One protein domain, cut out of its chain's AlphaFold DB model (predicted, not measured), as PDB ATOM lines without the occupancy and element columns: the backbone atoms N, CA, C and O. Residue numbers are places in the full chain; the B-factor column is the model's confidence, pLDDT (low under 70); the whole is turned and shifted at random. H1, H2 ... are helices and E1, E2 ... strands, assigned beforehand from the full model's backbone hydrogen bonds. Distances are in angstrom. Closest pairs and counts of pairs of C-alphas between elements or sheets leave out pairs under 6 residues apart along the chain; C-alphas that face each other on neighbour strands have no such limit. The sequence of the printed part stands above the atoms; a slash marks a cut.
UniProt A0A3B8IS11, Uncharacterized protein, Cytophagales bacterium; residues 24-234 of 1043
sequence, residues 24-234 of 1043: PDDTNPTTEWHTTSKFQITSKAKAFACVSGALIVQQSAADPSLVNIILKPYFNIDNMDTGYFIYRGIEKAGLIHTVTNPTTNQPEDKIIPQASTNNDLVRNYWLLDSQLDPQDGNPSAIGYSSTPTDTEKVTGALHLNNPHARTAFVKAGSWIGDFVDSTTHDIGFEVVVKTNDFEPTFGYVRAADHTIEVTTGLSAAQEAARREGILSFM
ATOM      1  N   PRO A  24     -39.569 -11.427 -15.000       97.38
ATOM      2  CA  PRO A  24     -38.529 -11.855 -15.927       97.38
ATOM      3  C   PRO A  24     -37.150 -11.825 -15.271       97.38
ATOM      4  O   PRO A  24     -36.839 -10.852 -14.582       97.38
ATOM      5  N   ASP A  25     -36.343 -12.859 -15.506       96.19
ATOM      6  CA  ASP A  25     -34.943 -12.871 -15.075       96.19
ATOM      7  C   ASP A  25     -34.159 -11.746 -15.775       96.19
ATOM      8  O   ASP A  25     -34.369 -11.462 -16.957       96.19
ATOM      9  N   ASP A  26     -33.242 -11.091 -15.064       92.38
ATOM     10  CA  ASP A  26     -32.491  -9.955 -15.615       92.38
ATOM     11  C   ASP A  26     -31.497 -10.383 -16.713       92.38
ATOM     12  O   ASP A  26     -31.176  -9.592 -17.607       92.38
ATOM     13  N   THR A  27     -31.005 -11.624 -16.666       95.12
ATOM     14  CA  THR A  27     -30.045 -12.175 -17.636       95.12
ATOM     15  C   THR A  27     -30.729 -12.875 -18.810       95.12
ATOM     16  O   THR A  27     -30.265 -12.752 -19.946       95.12
ATOM     17  N   ASN A  28     -31.875 -13.511 -18.563       95.88
ATOM     18  CA  ASN A  28     -32.663 -14.292 -19.513       95.88
ATOM     19  C   ASN A  28     -34.136 -13.823 -19.580       95.88
ATOM     20  O   ASN A  28     -35.060 -14.642 -19.497       95.88
ATOM     21  N   PRO A  29     -34.410 -12.522 -19.804       95.81
ATOM     22  CA  PRO A  29     -35.742 -11.942 -19.604       95.81
ATOM     23  C   PRO A  29     -36.823 -12.496 -20.534       95.81
ATOM     24  O   PRO A  29     -38.010 -12.336 -20.267       95.81
ATOM     25  N   THR A  30     -36.446 -13.125 -21.648       95.94
ATOM     26  CA  THR A  30     -37.388 -13.686 -22.623       95.94
ATOM     27  C   THR A  30     -37.656 -15.175 -22.450       95.94
ATOM     28  O   THR A  30     -38.554 -15.696 -23.119       95.94
ATOM     29  N   THR A  31     -36.905 -15.872 -21.597       96.38
ATOM     30  CA  THR A  31     -36.977 -17.336 -21.443       96.38
ATOM     31  C   THR A  31     -37.159 -17.783 -20.001       96.38
ATOM     32  O   THR A  31     -37.705 -18.863 -19.800       96.38
ATOM     33  N   GLU A  32     -36.796 -16.963 -19.013       97.50
ATOM     34  CA  GLU A  32     -36.939 -17.275 -17.588       97.50
ATOM     35  C   GLU A  32     -37.807 -16.242 -16.856       97.50
ATOM     36  O   GLU A  32     -37.696 -15.032 -17.071       97.50
ATOM     37  N   TRP A  33     -38.698 -16.736 -15.993       98.12
ATOM     38  CA  TRP A  33     -39.558 -15.924 -15.132       98.12
ATOM     39  C   TRP A  33     -39.560 -16.467 -13.705       98.12
ATOM     40  O   TRP A  33     -40.057 -17.568 -13.451       98.12
ATOM     41  N   HIS A  34     -39.077 -15.677 -12.753       98.25
ATOM     42  CA  HIS A  34     -39.116 -16.004 -11.334       98.25
ATOM     43  C   HIS A  34     -40.522 -15.827 -10.770       98.25
ATOM     44  O   HIS A  34     -41.131 -14.755 -10.865       98.25
ATOM     45  N   THR A  35     -41.037 -16.880 -10.133       97.88
ATOM     46  CA  THR A  35     -42.312 -16.813  -9.406       97.88
ATOM     47  C   THR A  35     -42.105 -16.606  -7.908       97.88
ATOM     48  O   THR A  35     -42.992 -16.072  -7.243       97.88
ATOM     49  N   THR A  36     -40.933 -16.970  -7.380       98.12
ATOM     50  CA  THR A  36     -40.536 -16.765  -5.982       98.12
ATOM     51  C   THR A  36     -39.947 -15.374  -5.765       98.12
ATOM     52  O   THR A  36     -38.948 -15.020  -6.376       98.12
ATOM     53  N   SER A  37     -40.527 -14.591  -4.848       97.81
ATOM     54  CA  SER A  37     -39.869 -13.387  -4.324       97.81
ATOM     55  C   SER A  37     -38.941 -13.775  -3.181       97.81
ATOM     56  O   SER A  37     -39.427 -14.182  -2.122       97.81
ATOM     57  N   LYS A  38     -37.629 -13.651  -3.390       96.44
ATOM     58  CA  LYS A  38     -36.610 -13.997  -2.391       96.44
ATOM     59  C   LYS A  38     -36.162 -12.776  -1.587       96.44
ATOM     60  O   LYS A  38     -36.224 -11.655  -2.088       96.44
ATOM     61  N   PHE A  39     -35.746 -12.972  -0.340       95.06
ATOM     62  CA  PHE A  39     -35.251 -11.917   0.546       95.06
ATOM     63  C   PHE A  39     -34.047 -12.387   1.354       95.06
ATOM     64  O   PHE A  39     -33.964 -13.541   1.769       95.06
ATOM     65  N   GLN A  40     -33.172 -11.429   1.642       89.94
ATOM     66  CA  GLN A  40     -32.107 -11.541   2.630       89.94
ATOM     67  C   GLN A  40     -32.610 -10.976   3.966       89.94
ATOM     68  O   GLN A  40     -33.266  -9.928   3.979       89.94
ATOM     69  N   ILE A  41     -32.309 -11.656   5.073       90.62
ATOM     70  CA  ILE A  41     -32.593 -11.184   6.431       90.62
ATOM     71  C   ILE A  41     -31.360 -11.372   7.323       90.62
ATOM     72  O   ILE A  41     -30.783 -12.448   7.414       90.62
ATOM     73  N   THR A  42     -30.959 -10.325   8.031       84.38
ATOM     74  CA  THR A  42     -29.747 -10.290   8.872       84.38
ATOM     75  C   THR A  42     -29.905 -11.006  10.209       84.38
ATOM     76  O   THR A  42     -28.928 -11.226  10.922       84.38
ATOM     77  N   SER A  43     -31.133 -11.349  10.589       89.31
ATOM     78  CA  SER A  43     -31.434 -12.138  11.782       89.31
ATOM     79  C   SER A  43     -32.716 -12.927  11.565       89.31
ATOM     80  O   SER A  43     -33.558 -12.508  10.770       89.31
ATOM     81  N   LYS A  44     -32.877 -14.029  12.308       91.56
ATOM     82  CA  LYS A  44     -34.108 -14.829  12.297       91.56
ATOM     83  C   LYS A  44     -35.346 -13.941  12.429       91.56
ATOM     84  O   LYS A  44     -35.372 -13.015  13.249       91.56
ATOM     85  N   ALA A  45     -36.366 -14.254  11.638       94.44
ATOM     86  CA  ALA A  45     -37.619 -13.513  11.591       94.44
ATOM     87  C   ALA A  45     -38.808 -14.465  11.638       94.44
ATOM     88  O   ALA A  45     -38.801 -15.519  11.006       94.44
ATOM     89  N   LYS A  46     -39.866 -14.085  12.342       96.88
ATOM     90  CA  LYS A  46     -41.075 -14.902  12.436       96.88
ATOM     91  C   LYS A  46     -41.833 -14.918  11.115       96.88
ATOM     92  O   LYS A  46     -42.156 -13.864  10.571       96.88
ATOM     93  N   ALA A  47     -42.214 -16.105  10.656       98.12
ATOM     94  CA  ALA A  47     -43.170 -16.282   9.573       98.12
ATOM     95  C   ALA A  47     -44.605 -16.252  10.115       98.12
ATOM     96  O   ALA A  47     -44.933 -16.933  11.094       98.12
ATOM     97  N   PHE A  48     -45.485 -15.495   9.458       98.38
ATOM     98  CA  PHE A  48     -46.894 -15.378   9.830       98.38
ATOM     99  C   PHE A  48     -47.818 -15.885   8.729       98.38
ATOM    100  O   PHE A  48     -47.678 -15.524   7.559       98.38
ATOM    101  N   ALA A  49     -48.838 -16.649   9.122       98.19
ATOM    102  CA  ALA A  49     -49.913 -17.043   8.220       98.19
ATOM    103  C   ALA A  49     -50.646 -15.793   7.696       98.19
ATOM    104  O   ALA A  49     -51.313 -15.091   8.462       98.19
ATOM    105  N   CYS A  50     -50.562 -15.515   6.392       96.88
ATOM    106  CA  CYS A  50     -51.149 -14.315   5.787       96.88
ATOM    107  C   CYS A  50     -52.672 -14.273   5.961       96.88
ATOM    108  O   CYS A  50     -53.266 -13.201   6.079       96.88
ATOM    109  N   VAL A  51     -53.303 -15.446   6.016       96.31
ATOM    110  CA  VAL A  51     -54.740 -15.648   6.215       96.31
ATOM    111  C   VAL A  51     -55.003 -16.918   7.019       96.31
ATOM    112  O   VAL A  51     -54.098 -17.710   7.259       96.31
ATOM    113  N   SER A  52     -56.252 -17.114   7.440       95.56
ATOM    114  CA  SER A  52     -56.677 -18.395   8.002       95.56
ATOM    115  C   SER A  52     -56.799 -19.433   6.889       95.56
ATOM    116  O   SER A  52     -57.333 -19.129   5.816       95.56
ATOM    117  N   GLY A  53     -56.351 -20.654   7.154       93.94
ATOM    118  CA  GLY A  53     -56.347 -21.699   6.144       93.94
ATOM    119  C   GLY A  53     -55.808 -23.035   6.631       93.94
ATOM    120  O   GLY A  53     -55.510 -23.230   7.811       93.94
ATOM    121  N   ALA A  54     -55.698 -23.936   5.666       92.38
ATOM    122  CA  ALA A  54     -55.108 -25.260   5.765       92.38
ATOM    123  C   ALA A  54     -53.653 -25.201   5.293       92.38
ATOM    124  O   ALA A  54     -53.401 -24.673   4.214       92.38
ATOM    125  N   LEU A  55     -52.705 -25.736   6.056       95.50
ATOM    126  CA  LEU A  55     -51.306 -25.817   5.651       95.50
ATOM    127  C   LEU A  55     -50.730 -27.217   5.810       95.50
ATOM    128  O   LEU A  55     -51.234 -28.024   6.593       95.50
ATOM    129  N   ILE A  56     -49.635 -27.454   5.096       95.56
ATOM    130  CA  ILE A  56     -48.713 -28.559   5.356       95.56
ATOM    131  C   ILE A  56     -47.272 -28.043   5.373       95.56
ATOM    132  O   ILE A  56     -46.946 -27.045   4.721       95.56
ATOM    133  N   VAL A  57     -46.418 -28.747   6.110       97.19
ATOM    134  CA  VAL A  57     -44.970 -28.527   6.179       97.19
ATOM    135  C   VAL A  57     -44.269 -29.591   5.340       97.19
ATOM    136  O   VAL A  57     -44.625 -30.762   5.412       97.19
ATOM    137  N   GLN A  58     -43.278 -29.213   4.539       97.06
ATOM    138  CA  GLN A  58     -42.523 -30.131   3.685       97.06
ATOM    139  C   GLN A  58     -41.026 -29.867   3.782       97.06
ATOM    140  O   GLN A  58     -40.605 -28.728   3.943       97.06
ATOM    141  N   GLN A  59     -40.222 -30.924   3.681       96.88
ATOM    142  CA  GLN A  59     -38.764 -30.814   3.673       96.88
ATOM    143  C   GLN A  59     -38.301 -29.896   2.536       96.88
ATOM    144  O   GLN A  59     -38.719 -30.082   1.398       96.88
ATOM    145  N   SER A  60     -37.431 -28.927   2.823       96.62
ATOM    146  CA  SER A  60     -36.807 -28.145   1.758       96.62
ATOM    147  C   SER A  60     -35.718 -28.972   1.075       96.62
ATOM    148  O   SER A  60     -34.935 -29.651   1.742       96.62
ATOM    149  N   ALA A  61     -35.667 -28.898  -0.251       95.62
ATOM    150  CA  ALA A  61     -34.593 -29.437  -1.075       95.62
ATOM    151  C   ALA A  61     -33.357 -28.522  -1.088       95.62
ATOM    152  O   ALA A  61     -32.300 -28.958  -1.531       95.62
ATOM    153  N   ALA A  62     -33.482 -27.275  -0.606       94.06
ATOM    154  CA  ALA A  62     -32.353 -26.357  -0.478       94.06
ATOM    155  C   ALA A  62     -31.361 -26.836   0.592       94.06
ATOM    156  O   ALA A  62     -30.161 -26.868   0.347       94.06
ATOM    157  N   ASP A  63     -31.878 -27.232   1.762       95.25
ATOM    158  CA  ASP A  63     -31.075 -27.674   2.901       95.25
ATOM    159  C   ASP A  63     -31.907 -28.570   3.853       95.25
ATOM    160  O   ASP A  63     -33.070 -28.253   4.137       95.25
ATOM    161  N   PRO A  64     -31.345 -29.679   4.383       94.56
ATOM    162  CA  PRO A  64     -32.021 -30.574   5.332       94.56
ATOM    163  C   PRO A  64     -32.508 -29.914   6.635       94.56
ATOM    164  O   PRO A  64     -33.440 -30.412   7.270       94.56
ATOM    165  N   SER A  65     -31.887 -28.809   7.050       95.19
ATOM    166  CA  SER A  65     -32.258 -28.009   8.223       95.19
ATOM    167  C   SER A  65     -33.433 -27.062   7.970       95.19
ATOM    168  O   SER A  65     -33.901 -26.413   8.908       95.19
ATOM    169  N   LEU A  66     -33.945 -27.006   6.737       96.81
ATOM    170  CA  LEU A  66     -35.036 -26.126   6.336       96.81
ATOM    171  C   LEU A  66     -36.293 -26.902   5.943       96.81
ATOM    172  O   LEU A  66     -36.253 -28.030   5.457       96.81
ATOM    173  N   VAL A  67     -37.437 -26.252   6.102       97.94
ATOM    174  CA  VAL A  67     -38.730 -26.697   5.594       97.94
ATOM    175  C   VAL A  67     -39.412 -25.568   4.833       97.94
ATOM    176  O   VAL A  67     -39.149 -24.385   5.052       97.94
ATOM    177  N   ASN A  68     -40.317 -25.946   3.943       98.19
ATOM    178  CA  ASN A  68     -41.213 -25.039   3.248       98.19
ATOM    179  C   ASN A  68     -42.645 -25.283   3.732       98.19
ATOM    180  O   ASN A  68     -43.021 -26.403   4.091       98.19
ATOM    181  N   ILE A  69     -43.452 -24.227   3.740       98.38
ATOM    182  CA  ILE A  69     -44.855 -24.283   4.155       98.38
ATOM    183  C   ILE A  69     -45.716 -23.834   2.986       98.38
ATOM    184  O   ILE A  69     -45.507 -22.753   2.445       98.38
ATOM    185  N   ILE A  70     -46.722 -24.632   2.639       97.94
ATOM    186  CA  ILE A  70     -47.781 -24.243   1.704       97.94
ATOM    187  C   ILE A  70     -49.092 -24.082   2.473       97.94
ATOM    188  O   ILE A  70     -49.499 -24.971   3.217       97.94
ATOM    189  N   LEU A  71     -49.745 -22.934   2.298       97.00
ATOM    190  CA  LEU A  71     -50.968 -22.525   2.985       97.00
ATOM    191  C   LEU A  71     -52.079 -22.264   1.962       97.00
ATOM    192  O   LEU A  71     -51.993 -21.331   1.166       97.00
ATOM    193  N   LYS A  72     -53.157 -23.043   2.029       94.31
ATOM    194  CA  LYS A  72     -54.396 -22.876   1.263       94.31
ATOM    195  C   LYS A  72     -55.413 -22.041   2.053       94.31
ATOM    196  O   LYS A  72     -55.870 -22.488   3.112       94.31
ATOM    197  N   PRO A  73     -55.809 -20.854   1.566       93.19
ATOM    198  CA  PRO A  73     -56.840 -20.037   2.203       93.19
ATOM    199  C   PRO A  73     -58.201 -20.742   2.247       93.19
ATOM    200  O   PRO A  73     -58.588 -21.414   1.291       93.19
ATOM    201  N   TYR A  74     -58.982 -20.520   3.307       86.62
ATOM    202  CA  TYR A  74     -60.383 -20.977   3.344       86.62
ATOM    203  C   TYR A  74     -61.327 -20.141   2.478       86.62
ATOM    204  O   TYR A  74     -62.402 -20.596   2.100       86.62
ATOM    205  N   PHE A  75     -60.943 -18.900   2.197       83.00
ATOM    206  CA  PHE A  75     -61.790 -17.929   1.527       83.00
ATOM    207  C   PHE A  75     -60.967 -17.112   0.538       83.00
ATOM    208  O   PHE A  75     -59.774 -16.887   0.744       83.00
ATOM    209  N   ASN A  76     -61.636 -16.608  -0.495       80.94
ATOM    210  CA  ASN A  76     -61.038 -15.679  -1.443       80.94
ATOM    211  C   ASN A  76     -60.723 -14.332  -0.766       80.94
ATOM    212  O   ASN A  76     -61.492 -13.830   0.061       80.94
ATOM    213  N   ILE A  77     -59.596 -13.731  -1.139       82.12
ATOM    214  CA  ILE A  77     -59.063 -12.514  -0.518       82.12
ATOM    215  C   ILE A  77     -59.245 -11.359  -1.495       82.12
ATOM    216  O   ILE A  77     -58.711 -11.414  -2.591       82.12
ATOM    217  N   ASP A  78     -59.983 -10.312  -1.119       73.06
ATOM    218  CA  ASP A  78     -60.195  -9.129  -1.978       73.06
ATOM    219  C   ASP A  78     -60.689  -9.478  -3.406       73.06
ATOM    220  O   ASP A  78     -60.210  -8.961  -4.419       73.06
ATOM    221  N   ASN A  79     -61.632 -10.429  -3.498       70.38
ATOM    222  CA  ASN A  79     -62.120 -11.000  -4.763       70.38
ATOM    223  C   ASN A  79     -61.002 -11.549  -5.673       70.38
ATOM    224  O   ASN A  79     -61.140 -11.549  -6.894       70.38
ATOM    225  N   MET A  80     -59.882 -11.977  -5.092       76.38
ATOM    226  CA  MET A  80     -58.849 -12.743  -5.773       76.38
ATOM    227  C   MET A  80     -59.023 -14.214  -5.450       76.38
ATOM    228  O   MET A  80     -59.158 -14.601  -4.284       76.38
ATOM    229  N   ASP A  81     -58.953 -15.029  -6.491       83.06
ATOM    230  CA  ASP A  81     -58.911 -16.477  -6.387       83.06
ATOM    231  C   ASP A  81     -57.505 -16.935  -5.985       83.06
ATOM    232  O   ASP A  81     -56.840 -17.653  -6.720       83.06
ATOM    233  N   THR A  82     -57.005 -16.494  -4.827       91.44
ATOM    234  CA  THR A  82     -55.729 -16.991  -4.293       91.44
ATOM    235  C   THR A  82     -55.862 -18.484  -3.992       91.44
ATOM    236  O   THR A  82     -56.738 -18.897  -3.227       91.44
ATOM    237  N   GLY A  83     -55.010 -19.295  -4.619       92.25
ATOM    238  CA  GLY A  83     -54.943 -20.738  -4.412       92.25
ATOM    239  C   GLY A  83     -54.094 -21.078  -3.195       92.25
ATOM    240  O   GLY A  83     -54.576 -21.758  -2.290       92.25
ATOM    241  N   TYR A  84     -52.863 -20.556  -3.155       96.00
ATOM    242  CA  TYR A  84     -51.876 -20.894  -2.130       96.00
ATOM    243  C   TYR A  84     -50.943 -19.722  -1.807       96.00
ATOM    244  O   TYR A  84     -50.636 -18.897  -2.667       96.00
ATOM    245  N   PHE A  85     -50.449 -19.699  -0.572       98.31
ATOM    246  CA  PHE A  85     -49.242 -18.977  -0.177       98.31
ATOM    247  C   PHE A  85     -48.145 -19.987   0.117       98.31
ATOM    248  O   PHE A  85     -48.421 -20.994   0.772       98.31
ATOM    249  N   ILE A  86     -46.921 -19.724  -0.333       98.56
ATOM    250  CA  ILE A  86     -45.783 -20.603  -0.052       98.56
ATOM    251  C   ILE A  86     -44.688 -19.796   0.623       98.56
ATOM    252  O   ILE A  86     -44.336 -18.707   0.172       98.56
ATOM    253  N   TYR A  87     -44.186 -20.349   1.719       98.62
ATOM    254  CA  TYR A  87     -43.108 -19.819   2.537       98.62
ATOM    255  C   TYR A  87     -41.919 -20.757   2.368       98.62
ATOM    256  O   TYR A  87     -42.057 -21.958   2.623       98.62
ATOM    257  N   ARG A  88     -40.776 -20.228   1.942       97.69
ATOM    258  CA  ARG A  88     -39.551 -21.005   1.738       97.69
ATOM    259  C   ARG A  88     -38.462 -20.576   2.712       97.69
ATOM    260  O   ARG A  88     -38.326 -19.383   2.977       97.69
ATOM    261  N   GLY A  89     -37.710 -21.545   3.231       96.19
ATOM    262  CA  GLY A  89     -36.597 -21.289   4.154       96.19
ATOM    263  C   GLY A  89     -37.010 -21.119   5.621       96.19
ATOM    264  O   GLY A  89     -36.486 -20.252   6.318       96.19
ATOM    265  N   ILE A  90     -37.962 -21.925   6.099       97.56
ATOM    266  CA  ILE A  90     -38.335 -21.985   7.521       97.56
ATOM    267  C   ILE A  90     -37.406 -22.958   8.251       97.56
ATOM    268  O   ILE A  90     -37.139 -24.048   7.757       97.56
ATOM    269  N   GLU A  91     -36.934 -22.607   9.442       96.62
ATOM    270  CA  GLU A  91     -36.066 -23.458  10.256       96.62
ATOM    271  C   GLU A  91     -36.794 -24.738  10.703       96.62
ATOM    272  O   GLU A  91     -37.768 -24.688  11.462       96.62
ATOM    273  N   LYS A  92     -36.287 -25.907  10.284       96.75
ATOM    274  CA  LYS A  92     -36.842 -27.221  10.652       96.75
ATOM    275  C   LYS A  92     -36.847 -27.404  12.165       96.75
ATOM    276  O   LYS A  92     -37.866 -27.809  12.710       96.75
ATOM    277  N   ALA A  93     -35.755 -27.046  12.844       95.44
ATOM    278  CA  ALA A  93     -35.583 -27.245  14.286       95.44
ATOM    279  C   ALA A  93     -36.622 -26.501  15.153       95.44
ATOM    280  O   ALA A  93     -36.866 -26.900  16.289       95.44
ATOM    281  N   GLY A  94     -37.269 -25.456  14.621       94.94
ATOM    282  CA  GLY A  94     -38.374 -24.754  15.284       94.94
ATOM    283  C   GLY A  94     -39.729 -25.470  15.186       94.94
ATOM    284  O   GLY A  94     -40.717 -24.998  15.753       94.94
ATOM    285  N   LEU A  95     -39.804 -26.588  14.459       96.56
ATOM    286  CA  LEU A  95     -41.032 -27.342  14.191       96.56
ATOM    287  C   LEU A  95     -40.860 -28.841  14.453       96.56
ATOM    288  O   LEU A  95     -41.718 -29.463  15.081       96.56
ATOM    289  N   ILE A  96     -39.757 -29.413  13.973       95.50
ATOM    290  CA  ILE A  96     -39.476 -30.845  13.917       95.50
ATOM    291  C   ILE A  96     -38.043 -31.083  14.395       95.50
ATOM    292  O   ILE A  96     -37.113 -30.390  13.986       95.50
ATOM    293  N   HIS A  97     -37.854 -32.100  15.226       93.12
ATOM    294  CA  HIS A  97     -36.547 -32.579  15.657       93.12
ATOM    295  C   HIS A  97     -36.430 -34.078  15.400       93.12
ATOM    296  O   HIS A  97     -37.427 -34.795  15.407       93.12
ATOM    297  N   THR A  98     -35.211 -34.556  15.189       91.94
ATOM    298  CA  THR A  98     -34.941 -35.983  15.011       91.94
ATOM    299  C   THR A  98     -34.571 -36.597  16.359       91.94
ATOM    300  O   THR A  98     -33.620 -36.152  17.004       91.94
ATOM    301  N   VAL A  99     -35.309 -37.618  16.791       90.38
ATOM    302  CA  VAL A  99     -35.013 -38.430  17.984       90.38
ATOM    303  C   VAL A  99     -34.534 -39.815  17.577       90.38
ATOM    304  O   VAL A  99     -34.700 -40.231  16.437       90.38
ATOM    305  N   THR A 100     -33.946 -40.562  18.508       91.94
ATOM    306  CA  THR A 100     -33.707 -41.997  18.305       91.94
ATOM    307  C   THR A 100     -34.921 -42.769  18.800       91.94
ATOM    308  O   THR A 100     -35.260 -42.685  19.981       91.94
ATOM    309  N   ASN A 101     -35.579 -43.518  17.916       86.38
ATOM    310  CA  ASN A 101     -36.696 -44.373  18.296       86.38
ATOM    311  C   ASN A 101     -36.191 -45.460  19.269       86.38
ATOM    312  O   ASN A 101     -35.292 -46.226  18.907       86.38
ATOM    313  N   PRO A 102     -36.754 -45.573  20.486       86.12
ATOM    314  CA  PRO A 102     -36.240 -46.478  21.515       86.12
ATOM    315  C   PRO A 102     -36.440 -47.965  21.177       86.12
ATOM    316  O   PRO A 102     -35.786 -48.817  21.771       86.12
ATOM    317  N   THR A 103     -37.329 -48.280  20.230       89.56
ATOM    318  CA  THR A 103     -37.650 -49.654  19.814       89.56
ATOM    319  C   THR A 103     -36.786 -50.107  18.639       89.56
ATOM    320  O   THR A 103     -36.335 -51.248  18.612       89.56
ATOM    321  N   THR A 104     -36.550 -49.231  17.657       92.00
ATOM    322  CA  THR A 104     -35.811 -49.577  16.427       92.00
ATOM    323  C   THR A 104     -34.355 -49.108  16.439       92.00
ATOM    324  O   THR A 104     -33.568 -49.541  15.596       92.00
ATOM    325  N   ASN A 105     -33.988 -48.230  17.382       90.94
ATOM    326  CA  ASN A 105     -32.703 -47.532  17.442       90.94
ATOM    327  C   ASN A 105     -32.357 -46.788  16.135       90.94
ATOM    328  O   ASN A 105     -31.189 -46.658  15.771       90.94
ATOM    329  N   GLN A 106     -33.383 -46.344  15.402       91.12
ATOM    330  CA  GLN A 106     -33.262 -45.563  14.171       91.12
ATOM    331  C   GLN A 106     -33.664 -44.105  14.421       91.12
ATOM    332  O   GLN A 106     -34.496 -43.852  15.299       91.12
ATOM    333  N   PRO A 107     -33.105 -43.141  13.666       90.75
ATOM    334  CA  PRO A 107     -33.575 -41.764  13.703       90.75
ATOM    335  C   PRO A 107     -35.036 -41.682  13.239       90.75
ATOM    336  O   PRO A 107     -35.410 -42.265  12.223       90.75
ATOM    337  N   GLU A 108     -35.850 -40.938  13.977       90.69
ATOM    338  CA  GLU A 108     -37.247 -40.657  13.664       90.69
ATOM    339  C   GLU A 108     -37.517 -39.167  13.877       90.69
ATOM    340  O   GLU A 108     -37.129 -38.594  14.893       90.69
ATOM    341  N   ASP A 109     -38.180 -38.528  12.918       93.25
ATOM    342  CA  ASP A 109     -38.590 -37.133  13.053       93.25
ATOM    343  C   ASP A 109     -39.844 -37.023  13.929       93.25
ATOM    344  O   ASP A 109     -40.800 -37.775  13.748       93.25
ATOM    345  N   LYS A 110     -39.851 -36.054  14.851       93.56
ATOM    346  CA  LYS A 110     -40.946 -35.735  15.777       93.56
ATOM    347  C   LYS A 110     -41.204 -34.231  15.824       93.56
ATOM    348  O   LYS A 110     -40.275 -33.427  15.767       93.56
ATOM    349  N   ILE A 111     -42.459 -33.828  15.992       94.12
ATOM    350  CA  ILE A 111     -42.830 -32.445  16.320       94.12
ATOM    351  C   ILE A 111     -42.175 -32.076  17.656       94.12
ATOM    352  O   ILE A 111     -42.167 -32.878  18.592       94.12
ATOM    353  N   ILE A 112     -41.591 -30.876  17.751       94.31
ATOM    354  CA  ILE A 112     -40.915 -30.448  18.985       94.31
ATOM    355  C   ILE A 112     -41.876 -30.450  20.189       94.31
ATOM    356  O   ILE A 112     -43.048 -30.084  20.029       94.31
ATOM    357  N   PRO A 113     -41.414 -30.824  21.399       90.50
ATOM    358  CA  PRO A 113     -42.261 -30.853  22.588       90.50
ATOM    359  C   PRO A 113     -42.852 -29.480  22.909       90.50
ATOM    360  O   PRO A 113     -42.262 -28.443  22.601       90.50
ATOM    361  N   GLN A 114     -44.016 -29.465  23.556       87.00
ATOM    362  CA  GLN A 114     -44.687 -28.225  23.937       87.00
ATOM    363  C   GLN A 114     -43.821 -27.373  24.886       87.00
ATOM    364  O   GLN A 114     -43.473 -27.805  25.981       87.00
ATOM    365  N   ALA A 115     -43.543 -26.128  24.496       88.50
ATOM    366  CA  ALA A 115     -42.889 -25.118  25.326       88.50
ATOM    367  C   ALA A 115     -43.551 -23.741  25.147       88.50
ATOM    368  O   ALA A 115     -44.195 -23.467  24.133       88.50
ATOM    369  N   SER A 116     -43.382 -22.849  26.129       84.50
ATOM    370  CA  SER A 116     -43.939 -21.483  26.095       84.50
ATOM    371  C   SER A 116     -43.338 -20.603  24.994       84.50
ATOM    372  O   SER A 116     -43.946 -19.607  24.606       84.50
ATOM    373  N   THR A 117     -42.167 -20.979  24.485       88.94
ATOM    374  CA  THR A 117     -41.445 -20.310  23.399       88.94
ATOM    375  C   THR A 117     -41.803 -20.844  22.014       88.94
ATOM    376  O   THR A 117     -41.322 -20.291  21.032       88.94
ATOM    377  N   ASN A 118     -42.615 -21.902  21.914       93.00
ATOM    378  CA  ASN A 118     -42.978 -22.483  20.625       93.00
ATOM    379  C   ASN A 118     -43.854 -21.533  19.808       93.00
ATOM    380  O   ASN A 118     -44.627 -20.734  20.346       93.00
ATOM    381  N   ASN A 119     -43.782 -21.695  18.490       95.50
ATOM    382  CA  ASN A 119     -44.686 -21.018  17.576       95.50
ATOM    383  C   ASN A 119     -46.146 -21.469  17.762       95.50
ATOM    384  O   ASN A 119     -46.450 -22.499  18.377       95.50
ATOM    385  N   ASP A 120     -47.071 -20.671  17.224       96.44
ATOM    386  CA  ASP A 120     -48.503 -20.905  17.389       96.44
ATOM    387  C   ASP A 120     -48.945 -22.218  16.729       96.44
ATOM    388  O   ASP A 120     -49.861 -22.857  17.243       96.44
ATOM    389  N   LEU A 121     -48.307 -22.642  15.630       95.38
ATOM    390  CA  LEU A 121     -48.612 -23.906  14.951       95.38
ATOM    391  C   LEU A 121     -48.341 -25.110  15.867       95.38
ATOM    392  O   LEU A 121     -49.250 -25.905  16.112       95.38
ATOM    393  N   VAL A 122     -47.138 -25.206  16.436       95.00
ATOM    394  CA  VAL A 122     -46.765 -26.283  17.368       95.00
ATOM    395  C   VAL A 122     -47.606 -26.221  18.641       95.00
ATOM    396  O   VAL A 122     -48.088 -27.246  19.122       95.00
ATOM    397  N   ARG A 123     -47.829 -25.023  19.194       92.44
ATOM    398  CA  ARG A 123     -48.666 -24.867  20.390       92.44
ATOM    399  C   ARG A 123     -50.096 -25.346  20.136       92.44
ATOM    400  O   ARG A 123     -50.658 -26.036  20.980       92.44
ATOM    401  N   ASN A 124     -50.682 -24.992  18.993       90.06
ATOM    402  CA  ASN A 124     -52.039 -25.406  18.641       90.06
ATOM    403  C   ASN A 124     -52.128 -26.912  18.365       90.06
ATOM    404  O   ASN A 124     -53.136 -27.510  18.728       90.06
ATOM    405  N   TYR A 125     -51.087 -27.520  17.782       89.44
ATOM    406  CA  TYR A 125     -51.005 -28.975  17.636       89.44
ATOM    407  C   TYR A 125     -51.135 -29.669  18.997       89.44
ATOM    408  O   TYR A 125     -52.081 -30.425  19.192       89.44
ATOM    409  N   TRP A 126     -50.285 -29.337  19.976       90.12
ATOM    410  CA  TRP A 126     -50.319 -29.982  21.299       90.12
ATOM    411  C   TRP A 126     -51.604 -29.696  22.095       90.12
ATOM    412  O   TRP A 126     -52.082 -30.544  22.850       90.12
ATOM    413  N   LEU A 127     -52.214 -28.521  21.899       85.94
ATOM    414  CA  LEU A 127     -53.527 -28.212  22.478       85.94
ATOM    415  C   LEU A 127     -54.652 -29.094  21.913       85.94
ATOM    416  O   LEU A 127     -55.589 -29.393  22.645       85.94
ATOM    417  N   LEU A 128     -54.580 -29.490  20.640       82.62
ATOM    418  CA  LEU A 128     -55.555 -30.391  20.014       82.62
ATOM    419  C   LEU A 128     -55.247 -31.863  20.310       82.62
ATOM    420  O   LEU A 128     -56.160 -32.637  20.579       82.62
ATOM    421  N   ASP A 129     -53.970 -32.237  20.294       80.56
ATOM    422  CA  ASP A 129     -53.480 -33.593  20.558       80.56
ATOM    423  C   ASP A 129     -53.885 -34.067  21.964       80.56
ATOM    424  O   ASP A 129     -54.522 -35.109  22.118       80.56
ATOM    425  N   SER A 130     -53.685 -33.210  22.974       77.38
ATOM    426  CA  SER A 130     -54.127 -33.456  24.357       77.38
ATOM    427  C   SER A 130     -55.646 -33.619  24.528       77.38
ATOM    428  O   SER A 130     -56.088 -34.118  25.562       77.38
ATOM    429  N   GLN A 131     -56.449 -33.208  23.542       74.50
ATOM    430  CA  GLN A 131     -57.910 -33.333  23.563       74.50
ATOM    431  C   GLN A 131     -58.433 -34.553  22.793       74.50
ATOM    432  O   GLN A 131     -59.570 -34.953  23.040       74.50
ATOM    433  N   LEU A 132     -57.661 -35.108  21.850       62.84
ATOM    434  CA  LEU A 132     -58.162 -36.093  20.882       62.84
ATOM    435  C   LEU A 132     -57.585 -37.500  21.066       62.84
ATOM    436  O   LEU A 132     -58.347 -38.444  20.894       62.84
ATOM    437  N   ASP A 133     -56.300 -37.625  21.405       64.00
ATOM    438  CA  ASP A 133     -55.555 -38.834  21.816       64.00
ATOM    439  C   ASP A 133     -54.066 -38.440  21.742       64.00
ATOM    440  O   ASP A 133     -53.656 -38.004  20.662       64.00
ATOM    441  N   PRO A 134     -53.257 -38.521  22.819       62.88
ATOM    442  CA  PRO A 134     -51.875 -38.057  22.779       62.88
ATOM    443  C   PRO A 134     -51.059 -38.851  21.751       62.88
ATOM    444  O   PRO A 134     -50.690 -40.002  22.000       62.88
ATOM    445  N   GLN A 135     -50.763 -38.261  20.593       63.44
ATOM    446  CA  GLN A 135     -49.821 -38.865  19.662       63.44
ATOM    447  C   GLN A 135     -48.398 -38.500  20.074       63.44
ATOM    448  O   GLN A 135     -48.122 -37.425  20.601       63.44
ATOM    449  N   ASP A 136     -47.468 -39.407  19.789       74.44
ATOM    450  CA  ASP A 136     -46.027 -39.296  20.041       74.44
ATOM    451  C   ASP A 136     -45.351 -38.231  19.141       74.44
ATOM    452  O   ASP A 136     -44.319 -38.487  18.528       74.44
ATOM    453  N   GLY A 137     -45.983 -37.067  18.948       85.31
ATOM    454  CA  GLY A 137     -45.495 -35.958  18.129       85.31
ATOM    455  C   GLY A 137     -45.268 -36.321  16.662       85.31
ATOM    456  O   GLY A 137     -44.258 -35.915  16.095       85.31
ATOM    457  N   ASN A 138     -46.144 -37.102  16.026       89.00
ATOM    458  CA  ASN A 138     -45.938 -37.536  14.641       89.00
ATOM    459  C   ASN A 138     -45.934 -36.332  13.657       89.00
ATOM    460  O   ASN A 138     -46.965 -35.668  13.518       89.00
ATOM    461  N   PRO A 139     -44.838 -36.060  12.912       91.50
ATOM    462  CA  PRO A 139     -44.754 -34.935  11.973       91.50
ATOM    463  C   PRO A 139     -45.781 -34.973  10.842       91.50
ATOM    464  O   PRO A 139     -46.148 -33.922  10.306       91.50
ATOM    465  N   SER A 140     -46.307 -36.156  10.504       89.81
ATOM    466  CA  SER A 140     -47.361 -36.270   9.498       89.81
ATOM    467  C   SER A 140     -48.633 -35.532   9.915       89.81
ATOM    468  O   SER A 140     -49.444 -35.215   9.050       89.81
ATOM    469  N   ALA A 141     -48.820 -35.220  11.206       87.31
ATOM    470  CA  ALA A 141     -49.948 -34.438  11.713       87.31
ATOM    471  C   ALA A 141     -49.950 -32.975  11.233       87.31
ATOM    472  O   ALA A 141     -51.015 -32.370  11.134       87.31
ATOM    473  N   ILE A 142     -48.780 -32.427  10.895       91.19
ATOM    474  CA  ILE A 142     -48.625 -31.114  10.242       91.19
ATOM    475  C   ILE A 142     -48.228 -31.251   8.767       91.19
ATOM    476  O   ILE A 142     -47.766 -30.302   8.135       91.19
ATOM    477  N   GLY A 143     -48.397 -32.454   8.220       91.44
ATOM    478  CA  GLY A 143     -48.196 -32.754   6.814       91.44
ATOM    479  C   GLY A 143     -46.749 -32.998   6.428       91.44
ATOM    480  O   GLY A 143     -46.498 -33.129   5.237       91.44
ATOM    481  N   TYR A 144     -45.819 -33.094   7.383       94.06
ATOM    482  CA  TYR A 144     -44.422 -33.407   7.097       94.06
ATOM    483  C   TYR A 144     -44.234 -34.907   6.903       94.06
ATOM    484  O   TYR A 144     -44.407 -35.698   7.827       94.06
ATOM    485  N   SER A 145     -43.894 -35.292   5.675       90.06
ATOM    486  CA  SER A 145     -43.669 -36.682   5.294       90.06
ATOM    487  C   SER A 145     -42.815 -36.769   4.034       90.06
ATOM    488  O   SER A 145     -42.996 -35.993   3.092       90.06
ATOM    489  N   SER A 146     -41.907 -37.743   4.019       86.31
ATOM    490  CA  SER A 146     -41.112 -38.129   2.851       86.31
ATOM    491  C   SER A 146     -41.809 -39.170   1.968       86.31
ATOM    492  O   SER A 146     -41.315 -39.474   0.889       86.31
ATOM    493  N   THR A 147     -42.950 -39.720   2.402       89.44
ATOM    494  CA  THR A 147     -43.681 -40.757   1.655       89.44
ATOM    495  C   THR A 147     -44.285 -40.250   0.340       89.44
ATOM    496  O   THR A 147     -44.174 -40.972  -0.652       89.44
ATOM    497  N   PRO A 148     -44.896 -39.045   0.272       89.31
ATOM    498  CA  PRO A 148     -45.405 -38.516  -0.988       89.31
ATOM    499  C   PRO A 148     -44.292 -38.313  -2.016       89.31
ATOM    500  O   PRO A 148     -43.240 -37.740  -1.704       89.31
ATOM    501  N   THR A 149     -44.540 -38.750  -3.251       91.19
ATOM    502  CA  THR A 149     -43.603 -38.562  -4.373       91.19
ATOM    503  C   THR A 149     -43.616 -37.115  -4.859       91.19
ATOM    504  O   THR A 149     -44.628 -36.427  -4.751       91.19
ATOM    505  N   ASP A 150     -42.527 -36.651  -5.469       94.12
ATOM    506  CA  ASP A 150     -42.433 -35.269  -5.962       94.12
ATOM    507  C   ASP A 150     -43.447 -34.928  -7.066       94.12
ATOM    508  O   ASP A 150     -43.762 -33.755  -7.280       94.12
ATOM    509  N   THR A 151     -43.993 -35.943  -7.740       91.31
ATOM    510  CA  THR A 151     -45.037 -35.810  -8.765       91.31
ATOM    511  C   THR A 151     -46.454 -35.760  -8.194       91.31
ATOM    512  O   THR A 151     -47.381 -35.342  -8.890       91.31
ATOM    513  N   GLU A 152     -46.647 -36.185  -6.942       88.25
ATOM    514  CA  GLU A 152     -47.960 -36.214  -6.297       88.25
ATOM    515  C   GLU A 152     -48.481 -34.793  -6.033       88.25
ATOM    516  O   GLU A 152     -47.718 -33.887  -5.686       88.25
ATOM    517  N   LYS A 153     -49.791 -34.583  -6.214       87.56
ATOM    518  CA  LYS A 153     -50.445 -33.284  -6.011       87.56
ATOM    519  C   LYS A 153     -50.693 -33.007  -4.532       87.56
ATOM    520  O   LYS A 153     -51.147 -33.875  -3.790       87.56
ATOM    521  N   VAL A 154     -50.468 -31.764  -4.118       88.06
ATOM    522  CA  VAL A 154     -50.600 -31.350  -2.712       88.06
ATOM    523  C   VAL A 154     -52.063 -31.194  -2.283       88.06
ATOM    524  O   VAL A 154     -52.384 -31.343  -1.102       88.06
ATOM    525  N   THR A 155     -52.976 -30.958  -3.228       79.00
ATOM    526  CA  THR A 155     -54.429 -30.894  -2.983       79.00
ATOM    527  C   THR A 155     -54.956 -32.082  -2.192       79.00
ATOM    528  O   THR A 155     -55.659 -31.869  -1.207       79.00
ATOM    529  N   GLY A 156     -54.554 -33.307  -2.547       71.62
ATOM    530  CA  GLY A 156     -55.006 -34.520  -1.859       71.62
ATOM    531  C   GLY A 156     -54.655 -34.537  -0.365       71.62
ATOM    532  O   GLY A 156     -55.475 -34.941   0.462       71.62
ATOM    533  N   ALA A 157     -53.476 -34.025   0.004       72.94
ATOM    534  CA  ALA A 157     -53.067 -33.889   1.403       72.94
ATOM    535  C   ALA A 157     -53.805 -32.759   2.135       72.94
ATOM    536  O   ALA A 157     -54.172 -32.912   3.301       72.94
ATOM    537  N   LEU A 158     -54.088 -31.655   1.435       75.56
ATOM    538  CA  LEU A 158     -54.842 -30.512   1.965       75.56
ATOM    539  C   LEU A 158     -56.352 -30.780   2.134       75.56
ATOM    540  O   LEU A 158     -57.049 -30.001   2.787       75.56
ATOM    541  N   HIS A 159     -56.867 -31.865   1.552       66.62
ATOM    542  CA  HIS A 159     -58.274 -32.282   1.614       66.62
ATOM    543  C   HIS A 159     -58.546 -33.423   2.609       66.62
ATOM    544  O   HIS A 159     -59.598 -34.049   2.540       66.62
ATOM    545  N   LEU A 160     -57.633 -33.670   3.559       61.78
ATOM    546  CA  LEU A 160     -57.758 -34.672   4.638       61.78
ATOM    547  C   LEU A 160     -57.782 -36.147   4.187       61.78
ATOM    548  O   LEU A 160     -57.974 -37.028   5.023       61.78
ATOM    549  N   ASN A 161     -57.543 -36.435   2.905       57.28
ATOM    550  CA  ASN A 161     -57.641 -37.790   2.348       57.28
ATOM    551  C   ASN A 161     -56.285 -38.499   2.188       57.28
ATOM    552  O   ASN A 161     -56.256 -39.664   1.798       57.28
ATOM    553  N   ASN A 162     -55.165 -37.835   2.493       66.62
ATOM    554  CA  ASN A 162     -53.846 -38.461   2.424       66.62
ATOM    555  C   ASN A 162     -53.465 -39.085   3.785       66.62
ATOM    556  O   ASN A 162     -53.286 -38.351   4.763       66.62
ATOM    557  N   PRO A 163     -53.301 -40.420   3.879       64.88
ATOM    558  CA  PRO A 163     -52.924 -41.075   5.131       64.88
ATOM    559  C   PRO A 163     -51.494 -40.729   5.582       64.88
ATOM    560  O   PRO A 163     -51.175 -40.892   6.758       64.88
ATOM    561  N   HIS A 164     -50.648 -40.233   4.675       69.25
ATOM    562  CA  HIS A 164     -49.228 -39.970   4.901       69.25
ATOM    563  C   HIS A 164     -48.904 -38.503   5.211       69.25
ATOM    564  O   HIS A 164     -47.833 -38.235   5.748       69.25
ATOM    565  N   ALA A 165     -49.795 -37.557   4.903       75.75
ATOM    566  CA  ALA A 165     -49.610 -36.134   5.186       75.75
ATOM    567  C   ALA A 165     -50.955 -35.485   5.540       75.75
ATOM    568  O   ALA A 165     -51.797 -35.255   4.673       75.75
ATOM    569  N   ARG A 166     -51.161 -35.191   6.828       79.06
ATOM    570  CA  ARG A 166     -52.376 -34.542   7.334       79.06
ATOM    571  C   ARG A 166     -52.227 -33.027   7.321       79.06
ATOM    572  O   ARG A 166     -51.144 -32.481   7.484       79.06
ATOM    573  N   THR A 167     -53.342 -32.341   7.146       86.62
ATOM    574  CA  THR A 167     -53.394 -30.879   7.157       86.62
ATOM    575  C   THR A 167     -53.389 -30.332   8.580       86.62
ATOM    576  O   THR A 167     -54.148 -30.811   9.421       86.62
ATOM    577  N   ALA A 168     -52.635 -29.257   8.815       89.44
ATOM    578  CA  ALA A 168     -52.788 -28.418  10.000       89.44
ATOM    579  C   ALA A 168     -53.601 -27.157   9.682       89.44
ATOM    580  O   ALA A 168     -53.528 -26.605   8.583       89.44
ATOM    581  N   PHE A 169     -54.362 -26.666  10.656       91.00
ATOM    582  CA  PHE A 169     -55.204 -25.484  10.488       91.00
ATOM    583  C   PHE A 169     -54.670 -24.305  11.294       91.00
ATOM    584  O   PHE A 169     -54.355 -24.433  12.478       91.00
ATOM    585  N   VAL A 170     -54.602 -23.134  10.661       94.06
ATOM    586  CA  VAL A 170     -54.066 -21.914  11.277       94.06
ATOM    587  C   VAL A 170     -55.011 -20.733  11.132       94.06
ATOM    588  O   VAL A 170     -55.796 -20.630  10.185       94.06
ATOM    589  N   LYS A 171     -54.919 -19.799  12.084       96.06
ATOM    590  CA  LYS A 171     -55.603 -18.503  12.015       96.06
ATOM    591  C   LYS A 171     -54.705 -17.468  11.340       96.06
ATOM    592  O   LYS A 171     -53.489 -17.497  11.521       96.06
ATOM    593  N   ALA A 172     -55.304 -16.507  10.644       95.94
ATOM    594  CA  ALA A 172     -54.593 -15.350  10.108       95.94
ATOM    595  C   ALA A 172     -53.751 -14.656  11.198       95.94
ATOM    596  O   ALA A 172     -54.268 -14.328  12.271       95.94
ATOM    597  N   GLY A 173     -52.472 -14.426  10.909       97.06
ATOM    598  CA  GLY A 173     -51.501 -13.820  11.815       97.06
ATOM    599  C   GLY A 173     -50.881 -14.768  12.841       97.06
ATOM    600  O   GLY A 173     -50.156 -14.281  13.702       97.06
ATOM    601  N   SER A 174     -51.159 -16.077  12.778       97.38
ATOM    602  CA  SER A 174     -50.461 -17.067  13.616       97.38
ATOM    603  C   SER A 174     -48.985 -17.125  13.231       97.38
ATOM    604  O   SER A 174     -48.671 -17.133  12.040       97.38
ATOM    605  N   TRP A 175     -48.101 -17.198  14.221       97.69
ATOM    606  CA  TRP A 175     -46.682 -17.496  14.033       97.69
ATOM    607  C   TRP A 175     -46.523 -18.977  13.665       97.69
ATOM    608  O   TRP A 175     -46.885 -19.850  14.454       97.69
ATOM    609  N   ILE A 176     -46.035 -19.262  12.457       97.94
ATOM    610  CA  ILE A 176     -46.003 -20.617  11.866       97.94
ATOM    611  C   ILE A 176     -44.592 -21.210  11.742       97.94
ATOM    612  O   ILE A 176     -44.431 -22.292  11.189       97.94
ATOM    613  N   GLY A 177     -43.582 -20.516  12.259       97.44
ATOM    614  CA  GLY A 177     -42.176 -20.901  12.189       97.44
ATOM    615  C   GLY A 177     -41.280 -19.672  12.093       97.44
ATOM    616  O   GLY A 177     -41.776 -18.545  12.031       97.44
ATOM    617  N   ASP A 178     -39.972 -19.891  12.072       96.94
ATOM    618  CA  ASP A 178     -38.980 -18.830  11.924       96.94
ATOM    619  C   ASP A 178     -38.245 -19.000  10.602       96.94
ATOM    620  O   ASP A 178     -37.777 -20.087  10.276       96.94
ATOM    621  N   PHE A 179     -38.153 -17.925   9.835       96.50
ATOM    622  CA  PHE A 179     -37.223 -17.823   8.728       96.50
ATOM    623  C   PHE A 179     -35.788 -17.812   9.263       96.50
ATOM    624  O   PHE A 179     -35.495 -17.122  10.249       96.50
ATOM    625  N   VAL A 180     -34.902 -18.564   8.611       92.44
ATOM    626  CA  VAL A 180     -33.471 -18.564   8.945       92.44
ATOM    627  C   VAL A 180     -32.805 -17.259   8.535       92.44
ATOM    628  O   VAL A 180     -33.251 -16.597   7.601       92.44
ATOM    629  N   ASP A 181     -31.741 -16.880   9.245       86.50
ATOM    630  CA  ASP A 181     -30.930 -15.756   8.796       86.50
ATOM    631  C   ASP A 181     -30.227 -16.077   7.471       86.50
ATOM    632  O   ASP A 181     -29.891 -17.225   7.161       86.50
ATOM    633  N   SER A 182     -30.020 -15.041   6.670       71.31
ATOM    634  CA  SER A 182     -29.564 -15.181   5.299       71.31
ATOM    635  C   SER A 182     -28.049 -15.212   5.154       71.31
ATOM    636  O   SER A 182     -27.518 -15.050   4.059       71.31
ATOM    637  N   THR A 183     -27.324 -15.475   6.247       73.38
ATOM    638  CA  THR A 183     -25.889 -15.776   6.142       73.38
ATOM    639  C   THR A 183     -25.636 -17.089   5.401       73.38
ATOM    640  O   THR A 183     -24.532 -17.304   4.903       73.38
ATOM    641  N   THR A 184     -26.657 -17.950   5.306       70.81
ATOM    642  CA  THR A 184     -26.572 -19.262   4.652       70.81
ATOM    643  C   THR A 184     -27.631 -19.493   3.574       70.81
ATOM    644  O   THR A 184     -27.323 -20.180   2.604       70.81
ATOM    645  N   HIS A 185     -28.841 -18.927   3.700       86.12
ATOM    646  CA  HIS A 185     -29.951 -19.208   2.782       86.12
ATOM    647  C   HIS A 185     -30.901 -18.022   2.585       86.12
ATOM    648  O   HIS A 185     -31.279 -17.347   3.542       86.12
ATOM    649  N   ASP A 186     -31.369 -17.835   1.356       90.75
ATOM    650  CA  ASP A 186     -32.430 -16.879   1.040       90.75
ATOM    651  C   ASP A 186     -33.778 -17.393   1.553       90.75
ATOM    652  O   ASP A 186     -34.074 -18.592   1.501       90.75
ATOM    653  N   ILE A 187     -34.642 -16.476   1.985       95.25
ATOM    654  CA  ILE A 187     -36.032 -16.803   2.321       95.25
ATOM    655  C   ILE A 187     -36.925 -16.472   1.128       95.25
ATOM    656  O   ILE A 187     -36.657 -15.514   0.407       95.25
ATOM    657  N   GLY A 188     -38.007 -17.221   0.918       96.50
ATOM    658  CA  GLY A 188     -38.879 -17.049  -0.249       96.50
ATOM    659  C   GLY A 188     -40.352 -16.893   0.111       96.50
ATOM    660  O   GLY A 188     -40.846 -17.517   1.052       96.50
ATOM    661  N   PHE A 189     -41.069 -16.085  -0.669       98.38
ATOM    662  CA  PHE A 189     -42.520 -15.947  -0.569       98.38
ATOM    663  C   PHE A 189     -43.188 -15.955  -1.948       98.38
ATOM    664  O   PHE A 189     -42.763 -15.249  -2.865       98.38
ATOM    665  N   GLU A 190     -44.263 -16.734  -2.079       98.44
ATOM    666  CA  GLU A 190     -45.045 -16.863  -3.315       98.44
ATOM    667  C   GLU A 190     -46.540 -16.697  -3.068       98.44
ATOM    668  O   GLU A 190     -47.083 -17.154  -2.056       98.44
ATOM    669  N   VAL A 191     -47.209 -16.096  -4.051       98.00
ATOM    670  CA  VAL A 191     -48.669 -16.045  -4.141       98.00
ATOM    671  C   VAL A 191     -49.087 -16.793  -5.402       98.00
ATOM    672  O   VAL A 191     -48.915 -16.303  -6.517       98.00
ATOM    673  N   VAL A 192     -49.659 -17.979  -5.218       96.88
ATOM    674  CA  VAL A 192     -50.217 -18.794  -6.301       96.88
ATOM    675  C   VAL A 192     -51.700 -18.466  -6.424       96.88
ATOM    676  O   VAL A 192     -52.448 -18.530  -5.441       96.88
ATOM    677  N   VAL A 193     -52.149 -18.112  -7.623       93.81
ATOM    678  CA  VAL A 193     -53.571 -17.910  -7.927       93.81
ATOM    679  C   VAL A 193     -54.153 -19.184  -8.528       93.81
ATOM    680  O   VAL A 193     -53.451 -19.957  -9.167       93.81
ATOM    681  N   LYS A 194     -55.444 -19.431  -8.306       87.69
ATOM    682  CA  LYS A 194     -56.139 -20.558  -8.923       87.69
ATOM    683  C   LYS A 194     -56.146 -20.345 -10.435       87.69
ATOM    684  O   LYS A 194     -56.628 -19.313 -10.910       87.69
ATOM    685  N   THR A 195     -55.665 -21.340 -11.166       86.00
ATOM    686  CA  THR A 195     -55.739 -21.464 -12.628       86.00
ATOM    687  C   THR A 195     -56.072 -22.907 -12.988       86.00
ATOM    688  O   THR A 195     -56.077 -23.779 -12.118       86.00
ATOM    689  N   ASN A 196     -56.366 -23.160 -14.261       79.56
ATOM    690  CA  ASN A 196     -56.429 -24.529 -14.767       79.56
ATOM    691  C   ASN A 196     -55.032 -25.070 -15.115       79.56
ATOM    692  O   ASN A 196     -54.855 -26.275 -15.227       79.56
ATOM    693  N   ASP A 197     -54.037 -24.194 -15.261       81.81
ATOM    694  CA  ASP A 197     -52.733 -24.552 -15.825       81.81
ATOM    695  C   ASP A 197     -51.733 -25.051 -14.772       81.81
ATOM    696  O   ASP A 197     -50.705 -25.640 -15.109       81.81
ATOM    697  N   PHE A 198     -52.006 -24.809 -13.485       88.44
ATOM    698  CA  PHE A 198     -51.053 -25.095 -12.420       88.44
ATOM    699  C   PHE A 198     -51.706 -25.686 -11.173       88.44
ATOM    700  O   PHE A 198     -52.572 -25.085 -10.544       88.44
ATOM    701  N   GLU A 199     -51.202 -26.851 -10.771       88.75
ATOM    702  CA  GLU A 199     -51.552 -27.511  -9.517       88.75
ATOM    703  C   GLU A 199     -50.258 -27.943  -8.803       88.75
ATOM    704  O   GLU A 199     -49.540 -28.803  -9.345       88.75
ATOM    705  N   PRO A 200     -49.958 -27.379  -7.612       93.06
ATOM    706  CA  PRO A 200     -48.742 -27.665  -6.857       93.06
ATOM    707  C   PRO A 200     -48.524 -29.158  -6.604       93.06
ATOM    708  O   PRO A 200     -49.410 -29.867  -6.116       93.06
ATOM    709  N   THR A 201     -47.313 -29.634  -6.888       94.69
ATOM    710  CA  THR A 201     -46.852 -30.963  -6.471       94.69
ATOM    711  C   THR A 201     -46.012 -30.877  -5.203       94.69
ATOM    712  O   THR A 201     -45.531 -29.800  -4.838       94.69
ATOM    713  N   PHE A 202     -45.794 -32.009  -4.534       94.44
ATOM    714  CA  PHE A 202     -44.867 -32.064  -3.404       94.44
ATOM    715  C   PHE A 202     -43.456 -31.627  -3.808       94.44
ATOM    716  O   PHE A 202     -42.854 -30.844  -3.082       94.44
ATOM    717  N   GLY A 203     -42.967 -32.019  -4.990       96.75
ATOM    718  CA  GLY A 203     -41.653 -31.595  -5.488       96.75
ATOM    719  C   GLY A 203     -41.545 -30.079  -5.649       96.75
ATOM    720  O   GLY A 203     -40.574 -29.470  -5.208       96.75
ATOM    721  N   TYR A 204     -42.589 -29.441  -6.183       96.94
ATOM    722  CA  TYR A 204     -42.647 -27.984  -6.302       96.94
ATOM    723  C   TYR A 204     -42.642 -27.272  -4.933       96.94
ATOM    724  O   TYR A 204     -41.972 -26.249  -4.761       96.94
ATOM    725  N   VAL A 205     -43.348 -27.814  -3.934       97.19
ATOM    726  CA  VAL A 205     -43.335 -27.251  -2.571       97.19
ATOM    727  C   VAL A 205     -41.984 -27.469  -1.890       97.19
ATOM    728  O   VAL A 205     -41.522 -26.580  -1.182       97.19
ATOM    729  N   ARG A 206     -41.324 -28.608  -2.120       97.50
ATOM    730  CA  ARG A 206     -39.999 -28.926  -1.563       97.50
ATOM    731  C   ARG A 206     -38.875 -28.101  -2.198       97.50
ATOM    732  O   ARG A 206     -37.879 -27.856  -1.531       97.50
ATOM    733  N   ALA A 207     -39.022 -27.648  -3.444       97.38
ATOM    734  CA  ALA A 207     -37.995 -26.885  -4.160       97.38
ATOM    735  C   ALA A 207     -37.495 -25.637  -3.395       97.38
ATOM    736  O   ALA A 207     -38.212 -25.059  -2.576       97.38
ATOM    737  N   ALA A 208     -36.258 -25.211  -3.661       95.50
ATOM    738  CA  ALA A 208     -35.672 -24.016  -3.043       95.50
ATOM    739  C   ALA A 208     -36.374 -22.727  -3.500       95.50
ATOM    740  O   ALA A 208     -36.655 -21.840  -2.697       95.50
ATOM    741  N   ASP A 209     -36.708 -22.671  -4.784       96.50
ATOM    742  CA  ASP A 209     -37.438 -21.613  -5.465       96.50
ATOM    743  C   ASP A 209     -38.183 -22.210  -6.672       96.50
ATOM    744  O   ASP A 209     -38.243 -23.433  -6.854       96.50
ATOM    745  N   HIS A 210     -38.822 -21.356  -7.464       97.25
ATOM    746  CA  HIS A 210     -39.427 -21.756  -8.720       97.25
ATOM    747  C   HIS A 210     -39.266 -20.676  -9.791       97.25
ATOM    748  O   HIS A 210     -39.602 -19.501  -9.601       97.25
ATOM    749  N   THR A 211     -38.805 -21.136 -10.950       97.12
ATOM    750  CA  THR A 211     -38.653 -20.355 -12.173       97.12
ATOM    751  C   THR A 211     -39.375 -21.082 -13.297       97.12
ATOM    752  O   THR A 211     -39.247 -22.296 -13.477       97.12
ATOM    753  N   ILE A 212     -40.158 -20.337 -14.066       96.94
ATOM    754  CA  ILE A 212     -40.749 -20.838 -15.300       96.94
ATOM    755  C   ILE A 212     -39.745 -20.591 -16.413       96.94
ATOM    756  O   ILE A 212     -39.508 -19.453 -16.804       96.94
ATOM    757  N   GLU A 213     -39.175 -21.681 -16.908       96.12
ATOM    758  CA  GLU A 213     -38.246 -21.676 -18.033       96.12
ATOM    759  C   GLU A 213     -38.935 -22.158 -19.319       96.12
ATOM    760  O   GLU A 213     -39.674 -23.154 -19.317       96.12
ATOM    761  N   VAL A 214     -38.680 -21.447 -20.417       95.12
ATOM    762  CA  VAL A 214     -39.008 -21.837 -21.791       95.12
ATOM    763  C   VAL A 214     -37.744 -22.407 -22.437       95.12
ATOM    764  O   VAL A 214     -36.896 -21.669 -22.936       95.12
ATOM    765  N   THR A 215     -37.620 -23.733 -22.425       89.94
ATOM    766  CA  THR A 215     -36.461 -24.450 -22.975       89.94
ATOM    767  C   THR A 215     -36.457 -24.449 -24.505       89.94
ATOM    768  O   THR A 215     -37.510 -24.438 -25.146       89.94
ATOM    769  N   THR A 216     -35.281 -24.562 -25.123       86.00
ATOM    770  CA  THR A 216     -35.166 -24.717 -26.583       86.00
ATOM    771  C   THR A 216     -35.799 -26.027 -27.073       86.00
ATOM    772  O   THR A 216     -35.651 -27.059 -26.424       86.00
ATOM    773  N   GLY A 217     -36.436 -26.011 -28.250       84.88
ATOM    774  CA  GLY A 217     -36.986 -27.209 -28.908       84.88
ATOM    775  C   GLY A 217     -38.479 -27.473 -28.675       84.88
ATOM    776  O   GLY A 217     -38.991 -28.476 -29.165       84.88
ATOM    777  N   LEU A 218     -39.183 -26.581 -27.972       86.94
ATOM    778  CA  LEU A 218     -40.644 -26.611 -27.866       86.94
ATOM    779  C   LEU A 218     -41.301 -26.212 -29.199       86.94
ATOM    780  O   LEU A 218     -40.790 -25.363 -29.932       86.94
ATOM    781  N   SER A 219     -42.455 -26.805 -29.511       84.81
ATOM    782  CA  SER A 219     -43.331 -26.300 -30.574       84.81
ATOM    783  C   SER A 219     -43.889 -24.920 -30.195       84.81
ATOM    784  O   SER A 219     -43.934 -24.567 -29.020       84.81
ATOM    785  N   ALA A 220     -44.386 -24.146 -31.165       82.88
ATOM    786  CA  ALA A 220     -44.978 -22.834 -30.879       82.88
ATOM    787  C   ALA A 220     -46.150 -22.907 -29.875       82.88
ATOM    788  O   ALA A 220     -46.285 -22.038 -29.019       82.88
ATOM    789  N   ALA A 221     -46.970 -23.964 -29.945       79.94
ATOM    790  CA  ALA A 221     -48.073 -24.184 -29.009       79.94
ATOM    791  C   ALA A 221     -47.570 -24.556 -27.604       79.94
ATOM    792  O   ALA A 221     -48.084 -24.049 -26.611       79.94
ATOM    793  N   GLN A 222     -46.525 -25.386 -27.518       85.94
ATOM    794  CA  GLN A 222     -45.890 -25.747 -26.248       85.94
ATOM    795  C   GLN A 222     -45.199 -24.551 -25.592       85.94
ATOM    796  O   GLN A 222     -45.306 -24.366 -24.382       85.94
ATOM    797  N   GLU A 223     -44.515 -23.724 -26.381       90.06
ATOM    798  CA  GLU A 223     -43.918 -22.479 -25.908       90.06
ATOM    799  C   GLU A 223     -44.996 -21.525 -25.378       90.06
ATOM    800  O   GLU A 223     -44.862 -21.018 -24.264       90.06
ATOM    801  N   ALA A 224     -46.084 -21.319 -26.129       88.44
ATOM    802  CA  ALA A 224     -47.195 -20.478 -25.692       88.44
ATOM    803  C   ALA A 224     -47.817 -20.993 -24.382       88.44
ATOM    804  O   ALA A 224     -47.922 -20.233 -23.420       88.44
ATOM    805  N   ALA A 225     -48.131 -22.290 -24.295       88.56
ATOM    806  CA  ALA A 225     -48.672 -22.909 -23.085       88.56
ATOM    807  C   ALA A 225     -47.717 -22.787 -21.886       88.56
ATOM    808  O   ALA A 225     -48.133 -22.458 -20.774       88.56
ATOM    809  N   ARG A 226     -46.408 -22.983 -22.100       92.62
ATOM    810  CA  ARG A 226     -45.403 -22.817 -21.042       92.62
ATOM    811  C   ARG A 226     -45.351 -21.375 -20.535       92.62
ATOM    812  O   ARG A 226     -45.243 -21.165 -19.327       92.62
ATOM    813  N   ARG A 227     -45.467 -20.397 -21.437       94.69
ATOM    814  CA  ARG A 227     -45.493 -18.966 -21.107       94.69
ATOM    815  C   ARG A 227     -46.760 -18.546 -20.362       94.69
ATOM    816  O   ARG A 227     -46.658 -17.733 -19.450       94.69
ATOM    817  N   GLU A 228     -47.922 -19.112 -20.687       94.12
ATOM    818  CA  GLU A 228     -49.180 -18.891 -19.943       94.12
ATOM    819  C   GLU A 228     -49.057 -19.286 -18.465       94.12
ATOM    820  O   GLU A 228     -49.700 -18.683 -17.602       94.12
ATOM    821  N   GLY A 229     -48.163 -20.228 -18.145       94.00
ATOM    822  CA  GLY A 229     -47.917 -20.702 -16.785       94.00
ATOM    823  C   GLY A 229     -47.612 -19.594 -15.770       94.00
ATOM    824  O   GLY A 229     -48.011 -19.721 -14.609       94.00
ATOM    825  N   ILE A 230     -46.993 -18.475 -16.184       96.56
ATOM    826  CA  ILE A 230     -46.697 -17.344 -15.275       96.56
ATOM    827  C   ILE A 230     -47.964 -16.743 -14.675       96.56
ATOM    828  O   ILE A 230     -47.944 -16.167 -13.591       96.56
ATOM    829  N   LEU A 231     -49.088 -16.892 -15.373       95.69
ATOM    830  CA  LEU A 231     -50.359 -16.312 -14.992       95.69
ATOM    831  C   LEU A 231     -51.071 -17.104 -13.883       95.69
ATOM    832  O   LEU A 231     -52.160 -16.716 -13.449       95.69
ATOM    833  N   SER A 232     -50.440 -18.190 -13.422       95.25
ATOM    834  CA  SER A 232     -50.776 -18.934 -12.203       95.25
ATOM    835  C   SER A 232     -50.151 -18.337 -10.943       95.25
ATOM    836  O   SER A 232     -50.402 -18.805  -9.831       95.25
ATOM    837  N   PHE A 233     -49.373 -17.268 -11.097       96.94
ATOM    838  CA  PHE A 233     -48.669 -16.599 -10.018       96.94
ATOM    839  C   PHE A 233     -49.017 -15.114  -9.985       96.94
ATOM    840  O   PHE A 233     -49.421 -14.509 -10.980       96.94
ATOM    841  N   MET A 234     -48.892 -14.521  -8.803       96.50
ATOM    842  CA  MET A 234     -49.065 -13.093  -8.593       96.50
ATOM    843  C   MET A 234     -47.865 -12.544  -7.840       96.50
ATOM    844  O   MET A 234     -47.442 -13.100  -6.831       96.50
TER     845      MET A 234
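This is residues 24 to 234 of the 1043 residues of an uncharacterized protein of Cytophagales bacterium (UniProt A0A3B8IS11). A twisted sheet of six strands makes the core, partly face to face with a small sheet of E3 and E10, and the short helices H3 and H4 cover its other face. At one end of the long axis lie the hairpin E7 E8 and H1; at the other end lie the pair E1 E12 and H5. The printed part has 211 residues with twelve named strands and five named helices, in the order E1 to E8, H1, H2, H3, E9, E10, E11, H4, E12, H5; under half of its residues are in them, and the class is mixed. The large sheet runs E2 E11 E6 E5 E4 E9, all antiparallel. The whole is compact, with a radius of gyration of the C-alphas of 18.0 A, yet elongated, spanning 57 by 36 by 36 A.

E1, residues 32 to 34, is antiparallel to E12, residues 211 to 213, with N 33 and O 212 2.9 A apart. E1 runs on into E2, residues 37 to 39, at 61 degrees. E2 is antiparallel to E11, residues 187 to 193; N 39 and O 187 are 2.8 A apart. E3, residues 45 to 48, is antiparallel to E10, residues 175 to 179, with N 47 and O 177 2.8 A apart; the two form a sandwich, two sheets face to face, with the large sheet, the facing parts 8.9 A centre to centre. E4, residues 53 to 59, E5, residues 66 to 73, and E6, residues 82 to 91, form a meander of two antiparallel hairpins, with N 72 and O 54 2.7 A and N 71 and O 85 2.8 A apart. E6 is antiparallel to E11, with N 83 and O 192 2.8 A apart. E4 is antiparallel to E9, residues 168 to 170, with N 55 and O 168 2.8 A apart. E1 with E12, E2 with E11, E3 with E10 and E4 with E9 make a jelly roll, one long hairpin wound over both sheets. E7, residues 96 to 100, and E8, residues 107 to 111, form a hairpin; N 97 and O 110 are 2.8 A apart. These N and O pairs are within hydrogen-bond range. H1, residues 120 to 132, only grazes the large sheet; H2, residues 139 to 142, stands at its level. H3, residues 154 to 158, and H4, residues 202 to 206, are on the same face, at heights of 8.9 A and 8.5 A. H5, residues 220 to 232, comes closest to E12 at the C-alphas of Ile 230 and Ile 212, 6.9 A. H3 and H4 have every O i to N i+4 pair within range, H1 8 of 9 and H5 6 of 9; H2 is too short for one.

E1 begins at C-alpha 32 (-36.939, -17.275, -17.588). E6 is 25.3 A long, E5 23.0 A, H5 19.9 A and H1 18.3 A. H5 ends at C-alpha 232 (-50.776, -18.934, -12.203).

The C-alphas farthest apart, of Pro 102 and Ala 220, are 58.1 A apart. The printed part has no cut, and H2 to H3 is the long link. Mean pLDDT of the printed part is 90.1; residues 132 to 135 and 159 to 164 are under 70.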